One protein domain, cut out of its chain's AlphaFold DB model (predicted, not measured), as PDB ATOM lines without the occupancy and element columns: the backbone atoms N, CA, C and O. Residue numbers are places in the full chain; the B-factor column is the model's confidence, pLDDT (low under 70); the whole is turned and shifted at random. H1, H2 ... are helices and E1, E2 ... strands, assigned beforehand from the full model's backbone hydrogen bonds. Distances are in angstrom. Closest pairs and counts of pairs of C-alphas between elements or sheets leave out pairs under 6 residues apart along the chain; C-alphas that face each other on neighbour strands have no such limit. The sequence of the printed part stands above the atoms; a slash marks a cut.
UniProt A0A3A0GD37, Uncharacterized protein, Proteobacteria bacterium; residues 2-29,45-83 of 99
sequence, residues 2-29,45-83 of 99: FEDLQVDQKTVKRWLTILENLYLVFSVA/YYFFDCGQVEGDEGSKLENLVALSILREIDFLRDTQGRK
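Overview. This is residues 2 to 29 and 45 to 83 of the 99 residues of an uncharacterized protein of Proteobacteria bacterium (UniProt A0A3A0GD37). A small ribbon of two strands, E1 and E2, stands between two helices: H1 packs on E1 near its far end, at Glu 20, and the long helix H2 packs on E2. The arrangement is open, and residues 3 to 10 and residues 75 to 81, of which 75 to 80 belong to H2, stick out from the body. The printed part has 67 residues, with H1, E1, E2 and H2 in that order along the chain; the two strands are antiparallel, and the class is mostly helix. The whole is loose, with a radius of gyration of the C-alphas of 14.3 A, and it is only just elongated, spanning 44 by 29 by 19 A.

Along the chain. Start at Phe 2 and read on to C-alpha 9 at (165.962, 29.579, 160.706), where H1 begins; it takes residues 9 to 21 and is 18.5 A long from first to last C-alpha. Next find E1, residues 25 to 29, 13.3 A long. After the cut, E2 takes residues 45 to 47, with C-alpha 45 at (166.035, 14.619, 166.226). H2 takes residues 57 to 80, 33.8 A from first to last C-alpha, and ends at C-alpha 80 at (159.737, 8.349, 191.152).

Arrangement. Look first at the sheet, where E1 and E2 are antiparallel neighbours with 146 degrees between their directions. The C-alphas of Val 25 and Phe 47 face each other at 4.4 A. N 26 and O 46 are within hydrogen-bond range at 2.8 A, and so are N 46 and O 26 at 2.9 A. H1 has 4 pairs of C-alphas within 8 A of E1, the closest being those of Glu 20 and Phe 26, 5.6 A apart. H2 has 5 such pairs with E2, the closest being those of Tyr 46 and Asn 63, at 5.7 A. H1 and E2 are near each other, with 5 pairs of C-alphas within 10 A, and E1 and H2 are near each other with 6. H1 and H2 are apart. In both helices every O i to N i+4 pair is within hydrogen-bond range.

Size, cuts and confidence. The two C-alphas farthest apart are those of Gln 6 and Gln 80, 44.8 A. Residues 30 to 44 are not printed, and C-alphas 29 and 45 are 8.9 A apart across that cut, which lies in the link from E1 to E2. Of the links that are printed whole, H1 to E1 is tight, with 3 residues, and E2 to H2 is short, with 9. The mean pLDDT of the printed part is 90.5; look at residues 2 to 5 for the model's low confidence, under 70.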
ATOM      1  N   PHE A   2     169.612  24.300 156.409       45.66
ATOM      2  CA  PHE A   2     168.776  25.515 156.262       45.66
ATOM      3  C   PHE A   2     168.799  26.088 154.836       45.66
ATOM      4  O   PHE A   2     167.777  26.558 154.350       45.66
ATOM      5  N   GLU A   3     169.948  26.011 154.161       51.53
ATOM      6  CA  GLU A   3     170.114  26.463 152.770       51.53
ATOM      7  C   GLU A   3     169.310  25.609 151.779       51.53
ATOM      8  O   GLU A   3     168.773  26.142 150.814       51.53
ATOM      9  N   ASP A   4     169.130  24.317 152.072       56.78
ATOM     10  CA  ASP A   4     168.411  23.374 151.199       56.78
ATOM     11  C   ASP A   4     166.897  23.624 151.166       56.78
ATOM     12  O   ASP A   4     166.216  23.257 150.214       56.78
ATOM     13  N   LEU A   5     166.364  24.253 152.215       64.12
ATOM     14  CA  LEU A   5     164.932  24.471 152.407       64.12
ATOM     15  C   LEU A   5     164.471  25.891 152.035       64.12
ATOM     16  O   LEU A   5     163.274  26.156 152.084       64.12
ATOM     17  N   GLN A   6     165.395  26.802 151.693       73.00
ATOM     18  CA  GLN A   6     165.125  28.216 151.365       73.00
ATOM     19  C   GLN A   6     164.204  28.954 152.365       73.00
ATOM     20  O   GLN A   6     163.543  29.931 152.014       73.00
ATOM     21  N   VAL A   7     164.156  28.518 153.629       75.06
ATOM     22  CA  VAL A   7     163.353  29.151 154.688       75.06
ATOM     23  C   VAL A   7     164.224  29.652 155.836       75.06
ATOM     24  O   VAL A   7     165.255  29.070 156.168       75.06
ATOM     25  N   ASP A   8     163.786  30.740 156.473       81.25
ATOM     26  CA  ASP A   8     164.483  31.326 157.618       81.25
ATOM     27  C   ASP A   8     164.602  30.337 158.795       81.25
ATOM     28  O   ASP A   8     163.711  29.520 159.063       81.25
ATOM     29  N   GLN A   9     165.690  30.454 159.562       78.38
ATOM     30  CA  GLN A   9     165.962  29.579 160.706       78.38
ATOM     31  C   GLN A   9     164.850  29.610 161.764       78.38
ATOM     32  O   GLN A   9     164.630  28.607 162.451       78.38
ATOM     33  N   LYS A  10     164.145  30.740 161.927       85.00
ATOM     34  CA  LYS A  10     163.021  30.847 162.870       85.00
ATOM     35  C   LYS A  10     161.858  29.957 162.447       85.00
ATOM     36  O   LYS A  10     161.226  29.346 163.307       85.00
ATOM     37  N   THR A  11     161.606  29.847 161.145       86.00
ATOM     38  CA  THR A  11     160.529  29.018 160.592       86.00
ATOM     39  C   THR A  11     160.798  27.541 160.848       86.00
ATOM     40  O   THR A  11     159.942  26.856 161.401       86.00
ATOM     41  N   VAL A  12     162.015  27.070 160.567       86.31
ATOM     42  CA  VAL A  12     162.407  25.675 160.833       86.31
ATOM     43  C   VAL A  12     162.332  25.347 162.325       86.31
ATOM     44  O   VAL A  12     161.792  24.310 162.700       86.31
ATOM     45  N   LYS A  13     162.807  26.242 163.203       86.56
ATOM     46  CA  LYS A  13     162.670  26.056 164.661       86.56
ATOM     47  C   LYS A  13     161.208  25.950 165.081       86.56
ATOM     48  O   LYS A  13     160.875  25.077 165.873       86.56
ATOM     49  N   ARG A  14     160.337  26.802 164.531       90.38
ATOM     50  CA  ARG A  14     158.897  26.753 164.803       90.38
ATOM     51  C   ARG A  14     158.287  25.427 164.354       90.38
ATOM     52  O   ARG A  14     157.504  24.861 165.107       90.38
ATOM     53  N   TRP A  15     158.637  24.927 163.170       92.81
ATOM     54  CA  TRP A  15     158.166  23.621 162.701       92.81
ATOM     55  C   TRP A  15     158.626  22.492 163.616       92.81
ATOM     56  O   TRP A  15     157.799  21.690 164.026       92.81
ATOM     57  N   LEU A  16     159.899  22.475 164.014       90.88
ATOM     58  CA  LEU A  16     160.420  21.468 164.943       90.88
ATOM     59  C   LEU A  16     159.682  21.496 166.284       90.88
ATOM     60  O   LEU A  16     159.268  20.448 166.757       90.88
ATOM     61  N   THR A  17     159.419  22.679 166.849       92.75
ATOM     62  CA  THR A  17     158.606  22.801 168.071       92.75
ATOM     63  C   THR A  17     157.182  22.275 167.882       92.75
ATOM     64  O   THR A  17     156.641  21.636 168.779       92.75
ATOM     65  N   ILE A  18     156.556  22.518 166.724       95.38
ATOM     66  CA  ILE A  18     155.230  21.961 166.422       95.38
ATOM     67  C   ILE A  18     155.300  20.430 166.365       95.38
ATOM     68  O   ILE A  18     154.476  19.772 166.990       95.38
ATOM     69  N   LEU A  19     156.285  19.864 165.666       95.06
ATOM     70  CA  LEU A  19     156.460  18.413 165.554       95.06
ATOM     71  C   LEU A  19     156.753  17.756 166.914       95.06
ATOM     72  O   LEU A  19     156.250  16.666 167.180       95.06
ATOM     73  N   GLU A  20     157.520  18.422 167.782       94.12
ATOM     74  CA  GLU A  20     157.763  17.981 169.161       94.12
ATOM     75  C   GLU A  20     156.472  17.972 169.988       94.12
ATOM     76  O   GLU A  20     156.160  16.975 170.635       94.12
ATOM     77  N   ASN A  21     155.675  19.042 169.918       95.56
ATOM     78  CA  ASN A  21     154.403  19.136 170.642       95.56
ATOM     79  C   ASN A  21     153.349  18.136 170.144       95.56
ATOM     80  O   ASN A  21     152.447  17.767 170.895       95.56
ATOM     81  N   LEU A  22     153.448  17.713 168.883       96.44
ATOM     82  CA  LEU A  22     152.608  16.670 168.299       96.44
ATOM     83  C   LEU A  22     153.112  15.252 168.605       96.44
ATOM     84  O   LEU A  22     152.510  14.295 168.126       96.44
ATOM     85  N   TYR A  23     154.200  15.103 169.371       94.69
ATOM     86  CA  TYR A  23     154.845  13.815 169.642       94.69
ATOM     87  C   TYR A  23     155.199  13.044 168.360       94.69
ATOM     88  O   TYR A  23     155.160  11.817 168.325       94.69
ATOM     89  N   LEU A  24     155.569  13.762 167.294       95.31
ATOM     90  CA  LEU A  24     156.079  13.152 166.063       95.31
ATOM     91  C   LEU A  24     157.585  12.919 166.164       95.31
ATOM     92  O   LEU A  24     158.085  11.852 165.808       95.31
ATOM     93  N   VAL A  25     158.298  13.903 166.714       96.06
ATOM     94  CA  VAL A  25     159.745  13.841 166.933       96.06
ATOM     95  C   VAL A  25     160.113  14.281 168.342       96.06
ATOM     96  O   VAL A  25     159.394  15.050 168.969       96.06
ATOM     97  N   PHE A  26     161.274  13.851 168.819       95.31
ATOM     98  CA  PHE A  26     161.898  14.366 170.034       95.31
ATOM     99  C   PHE A  26     163.361  14.699 169.773       95.31
ATOM    100  O   PHE A  26     164.002  14.130 168.888       95.31
ATOM    101  N   SER A  27     163.907  15.630 170.554       93.50
ATOM    102  CA  SER A  27     165.269  16.110 170.355       93.50
ATOM    103  C   SER A  27     166.207  15.767 171.503       93.50
ATOM    104  O   SER A  27     165.940  16.048 172.673       93.50
ATOM    105  N   VAL A  28     167.376  15.243 171.149       92.31
ATOM    106  CA  VAL A  28     168.453  14.903 172.079       92.31
ATOM    107  C   VAL A  28     169.587  15.905 171.912       92.31
ATOM    108  O   VAL A  28     170.189  16.053 170.846       92.31
ATOM    109  N   ALA A  29     169.878  16.629 172.989       88.38
ATOM    110  CA  ALA A  29     170.984  17.577 173.023       88.38
ATOM    111  C   ALA A  29     172.326  16.855 173.251       88.38
ATOM    112  O   ALA A  29     172.352  15.820 173.920       88.38
ATOM    113  N   TYR A  45     167.478  14.856 166.182       92.69
ATOM    114  CA  TYR A  45     166.035  14.619 166.226       92.69
ATOM    115  C   TYR A  45     165.763  13.163 165.859       92.69
ATOM    116  O   TYR A  45     166.400  12.635 164.951       92.69
ATOM    117  N   TYR A  46     164.833  12.550 166.579       95.44
ATOM    118  CA  TYR A  46     164.421  11.156 166.442       95.44
ATOM    119  C   TYR A  46     162.896  11.086 166.393       95.44
ATOM    120  O   TYR A  46     162.226  11.985 166.898       95.44
ATOM    121  N   PHE A  47     162.347  10.026 165.812       96.81
ATOM    122  CA  PHE A  47     160.909   9.797 165.716       96.81
ATOM    123  C   PHE A  47     160.381   9.003 166.910       96.81
ATOM    124  O   PHE A  47     161.021   8.054 167.375       96.81
ATOM    125  N   PHE A  48     159.176   9.346 167.365       96.19
ATOM    126  CA  PHE A  48     158.441   8.522 168.330       96.19
ATOM    127  C   PHE A  48     157.914   7.221 167.708       96.19
ATOM    128  O   PHE A  48     157.835   6.204 168.398       96.19
ATOM    129  N   ASP A  49     157.584   7.237 166.414       94.69
ATOM    130  CA  ASP A  49     157.237   6.044 165.641       94.69
ATOM    131  C   ASP A  49     158.466   5.535 164.873       94.69
ATOM    132  O   ASP A  49     158.935   6.165 163.925       94.69
ATOM    133  N   CYS A  50     158.986   4.373 165.274       89.62
ATOM    134  CA  CYS A  50     160.144   3.756 164.622       89.62
ATOM    135  C   CYS A  50     159.847   3.292 163.184       89.62
ATOM    136  O   CYS A  50     160.784   3.132 162.404       89.62
ATOM    137  N   GLY A  51     158.575   3.097 162.816       90.12
ATOM    138  CA  GLY A  51     158.175   2.764 161.447       90.12
ATOM    139  C   GLY A  51     158.382   3.912 160.455       90.12
ATOM    140  O   GLY A  51     158.533   3.659 159.265       90.12
ATOM    141  N   GLN A  52     158.446   5.155 160.945       90.50
ATOM    142  CA  GLN A  52     158.691   6.357 160.137       90.50
ATOM    143  C   GLN A  52     160.185   6.630 159.900       90.50
ATOM    144  O   GLN A  52     160.538   7.579 159.204       90.50
ATOM    145  N   VAL A  53     161.083   5.837 160.496       93.00
ATOM    146  CA  VAL A  53     162.528   6.042 160.358       93.00
ATOM    147  C   VAL A  53     162.988   5.509 159.004       93.00
ATOM    148  O   VAL A  53     163.095   4.299 158.788       93.00
ATOM    149  N   GLU A  54     163.290   6.427 158.093       92.19
ATOM    150  CA  GLU A  54     163.960   6.124 156.832       92.19
ATOM    151  C   GLU A  54     165.473   5.977 157.046       92.19
ATOM    152  O   GLU A  54     166.073   6.700 157.841       92.19
ATOM    153  N   GLY A  55     166.101   5.036 156.334       90.94
ATOM    154  CA  GLY A  55     167.541   4.783 156.421       90.94
ATOM    155  C   GLY A  55     167.902   3.310 156.594       90.94
ATOM    156  O   GLY A  55     167.073   2.412 156.413       90.94
ATOM    157  N   ASP A  56     169.170   3.081 156.925       93.75
ATOM    158  CA  ASP A  56     169.745   1.765 157.181       93.75
ATOM    159  C   ASP A  56     169.322   1.199 158.549       93.75
ATOM    160  O   ASP A  56     168.717   1.877 159.385       93.75
ATOM    161  N   GLU A  57     169.655  -0.069 158.794       94.00
ATOM    162  CA  GLU A  57     169.389  -0.717 160.083       94.00
ATOM    163  C   GLU A  57     170.068   0.011 161.251       94.00
ATOM    164  O   GLU A  57     169.483   0.086 162.331       94.00
ATOM    165  N   GLY A  58     171.245   0.612 161.028       94.69
ATOM    166  CA  GLY A  58     171.950   1.407 162.030       94.69
ATOM    167  C   GLY A  58     171.137   2.613 162.492       94.69
ATOM    168  O   GLY A  58     170.930   2.792 163.694       94.69
ATOM    169  N   SER A  59     170.596   3.394 161.553       93.06
ATOM    170  CA  SER A  59     169.749   4.557 161.860       93.06
ATOM    171  C   SER A  59     168.471   4.164 162.611       93.06
ATOM    172  O   SER A  59     168.078   4.824 163.578       93.06
ATOM    173  N   LYS A  60     167.832   3.056 162.209       94.88
ATOM    174  CA  LYS A  60     166.630   2.530 162.879       94.88
ATOM    175  C   LYS A  60     166.933   2.053 164.296       94.88
ATOM    176  O   LYS A  60     166.170   2.353 165.216       94.88
ATOM    177  N   LEU A  61     168.054   1.358 164.481       95.94
ATOM    178  CA  LEU A  61     168.516   0.907 165.789       95.94
ATOM    179  C   LEU A  61     168.841   2.094 166.703       95.94
ATOM    180  O   LEU A  61     168.395   2.108 167.848       95.94
ATOM    181  N   GLU A  62     169.554   3.110 166.205       95.25
ATOM    182  CA  GLU A  62     169.865   4.321 166.976       95.25
ATOM    183  C   GLU A  62     168.580   5.013 167.457       95.25
ATOM    184  O   GLU A  62     168.465   5.342 168.640       95.25
ATOM    185  N   ASN A  63     167.588   5.178 166.574       96.38
ATOM    186  CA  ASN A  63     166.295   5.762 166.931       96.38
ATOM    187  C   ASN A  63     165.560   4.929 167.989       96.38
ATOM    188  O   ASN A  63     165.049   5.482 168.965       96.38
ATOM    189  N   LEU A  64     165.521   3.605 167.813       96.62
ATOM    190  CA  LEU A  64     164.869   2.689 168.746       96.62
ATOM    191  C   LEU A  64     165.498   2.768 170.142       96.62
ATOM    192  O   LEU A  64     164.776   2.869 171.134       96.62
ATOM    193  N   VAL A  65     166.830   2.776 170.217       96.81
ATOM    194  CA  VAL A  65     167.575   2.888 171.479       96.81
ATOM    195  C   VAL A  65     167.349   4.254 172.130       96.81
ATOM    196  O   VAL A  65     167.098   4.337 173.334       96.81
ATOM    197  N   ALA A  66     167.383   5.339 171.352       96.31
ATOM    198  CA  ALA A  66     167.087   6.673 171.867       96.31
ATOM    199  C   ALA A  66     165.666   6.742 172.456       96.31
ATOM    200  O   ALA A  66     165.475   7.267 173.557       96.31
ATOM    201  N   LEU A  67     164.682   6.161 171.762       97.12
ATOM    202  CA  LEU A  67     163.291   6.111 172.202       97.12
ATOM    203  C   LEU A  67     163.106   5.249 173.459       97.12
ATOM    204  O   LEU A  67     162.373   5.650 174.363       97.12
ATOM    205  N   SER A  68     163.769   4.092 173.558       97.38
ATOM    206  CA  SER A  68     163.660   3.234 174.746       97.38
ATOM    207  C   SER A  68     164.222   3.916 175.994       97.38
ATOM    208  O   SER A  68     163.610   3.844 177.057       97.38
ATOM    209  N   ILE A  69     165.349   4.627 175.864       96.69
ATOM    210  CA  ILE A  69     165.941   5.373 176.983       96.69
ATOM    211  C   ILE A  69     165.050   6.555 177.378       96.69
ATOM    212  O   ILE A  69     164.873   6.811 178.568       96.69
ATOM    213  N   LEU A  70     164.470   7.267 176.405       96.50
ATOM    214  CA  LEU A  70     163.533   8.355 176.689       96.50
ATOM    215  C   LEU A  70     162.326   7.852 177.491       96.50
ATOM    216  O   LEU A  70     161.996   8.444 178.515       96.50
ATOM    217  N   ARG A  71     161.726   6.727 177.079       96.06
ATOM    218  CA  ARG A  71     160.590   6.116 177.787       96.06
ATOM    219  C   ARG A  71     160.930   5.732 179.223       96.06
ATOM    220  O   ARG A  71     160.125   5.979 180.111       96.06
ATOM    221  N   GLU A  72     162.113   5.170 179.458       97.25
ATOM    222  CA  GLU A  72     162.569   4.839 180.813       97.25
ATOM    223  C   GLU A  72     162.775   6.101 181.664       97.25
ATOM    224  O   GLU A  72     162.376   6.155 182.825       97.25
ATOM    225  N   ILE A  73     163.356   7.155 181.086       96.25
ATOM    226  CA  ILE A  73     163.515   8.445 181.766       96.25
ATOM    227  C   ILE A  73     162.158   9.036 182.147       96.25
ATOM    228  O   ILE A  73     162.009   9.506 183.277       96.25
ATOM    229  N   ASP A  74     161.194   9.028 181.229       95.00
ATOM    230  CA  ASP A  74     159.855   9.555 181.482       95.00
ATOM    231  C   ASP A  74     159.123   8.695 182.524       95.00
ATOM    232  O   ASP A  74     158.569   9.237 183.476       95.00
ATOM    233  N   PHE A  75     159.255   7.366 182.466       96.50
ATOM    234  CA  PHE A  75     158.739   6.464 183.499       96.50
ATOM    235  C   PHE A  75     159.311   6.779 184.889       96.50
ATOM    236  O   PHE A  75     158.559   6.942 185.852       96.50
ATOM    237  N   LEU A  76     160.635   6.910 185.021       96.94
ATOM    238  CA  LEU A  76     161.286   7.244 186.293       96.94
ATOM    239  C   LEU A  76     160.929   8.655 186.777       96.94
ATOM    240  O   LEU A  76     160.865   8.910 187.984       96.94
ATOM    241  N   ARG A  77     160.707   9.589 185.852       95.50
ATOM    242  CA  ARG A  77     160.263  10.943 186.179       95.50
ATOM    243  C   ARG A  77     158.851  10.928 186.752       95.50
ATOM    244  O   ARG A  77     158.642  11.518 187.809       95.50
ATOM    245  N   ASP A  78     157.937  10.222 186.102       95.50
ATOM    246  CA  ASP A  78     156.517  10.231 186.450       95.50
ATOM    247  C   ASP A  78     156.218   9.375 187.686       95.50
ATOM    248  O   ASP A  78     155.377   9.737 188.504       95.50
ATOM    249  N   THR A  79     156.938   8.264 187.869       96.88
ATOM    250  CA  THR A  79     156.707   7.344 188.997       96.88
ATOM    251  C   THR A  79     157.546   7.659 190.232       96.88
ATOM    252  O   THR A  79     157.082   7.459 191.353       96.88
ATOM    253  N   GLN A  80     158.779   8.144 190.055       95.75
ATOM    254  CA  GLN A  80     159.737   8.349 191.152       95.75
ATOM    255  C   GLN A  80     160.151   9.816 191.332       95.75
ATOM    256  O   GLN A  80     160.994  10.117 192.179       95.75
ATOM    257  N   GLY A  81     159.626  10.743 190.524       93.38
ATOM    258  CA  GLY A  81     159.991  12.162 190.584       93.38
ATOM    259  C   GLY A  81     161.443  12.450 190.179       93.38
ATOM    260  O   GLY A  81     161.984  13.512 190.506       93.38
ATOM    261  N   ARG A  82     162.122  11.510 189.504       91.62
ATOM    262  CA  ARG A  82     163.546  11.636 189.161       91.62
ATOM    263  C   ARG A  82     163.740  12.638 188.025       91.62
ATOM    264  O   ARG A  82     163.113  12.566 186.973       91.62
ATOM    265  N   LYS A  83     164.679  13.569 188.206       90.12
ATOM    266  CA  LYS A  83     165.051  14.553 187.180       90.12
ATOM    267  C   LYS A  83     166.217  14.027 186.348       90.12
ATOM    268  O   LYS A  83     167.373  14.300 186.655       90.12
TER     269      LYS A  83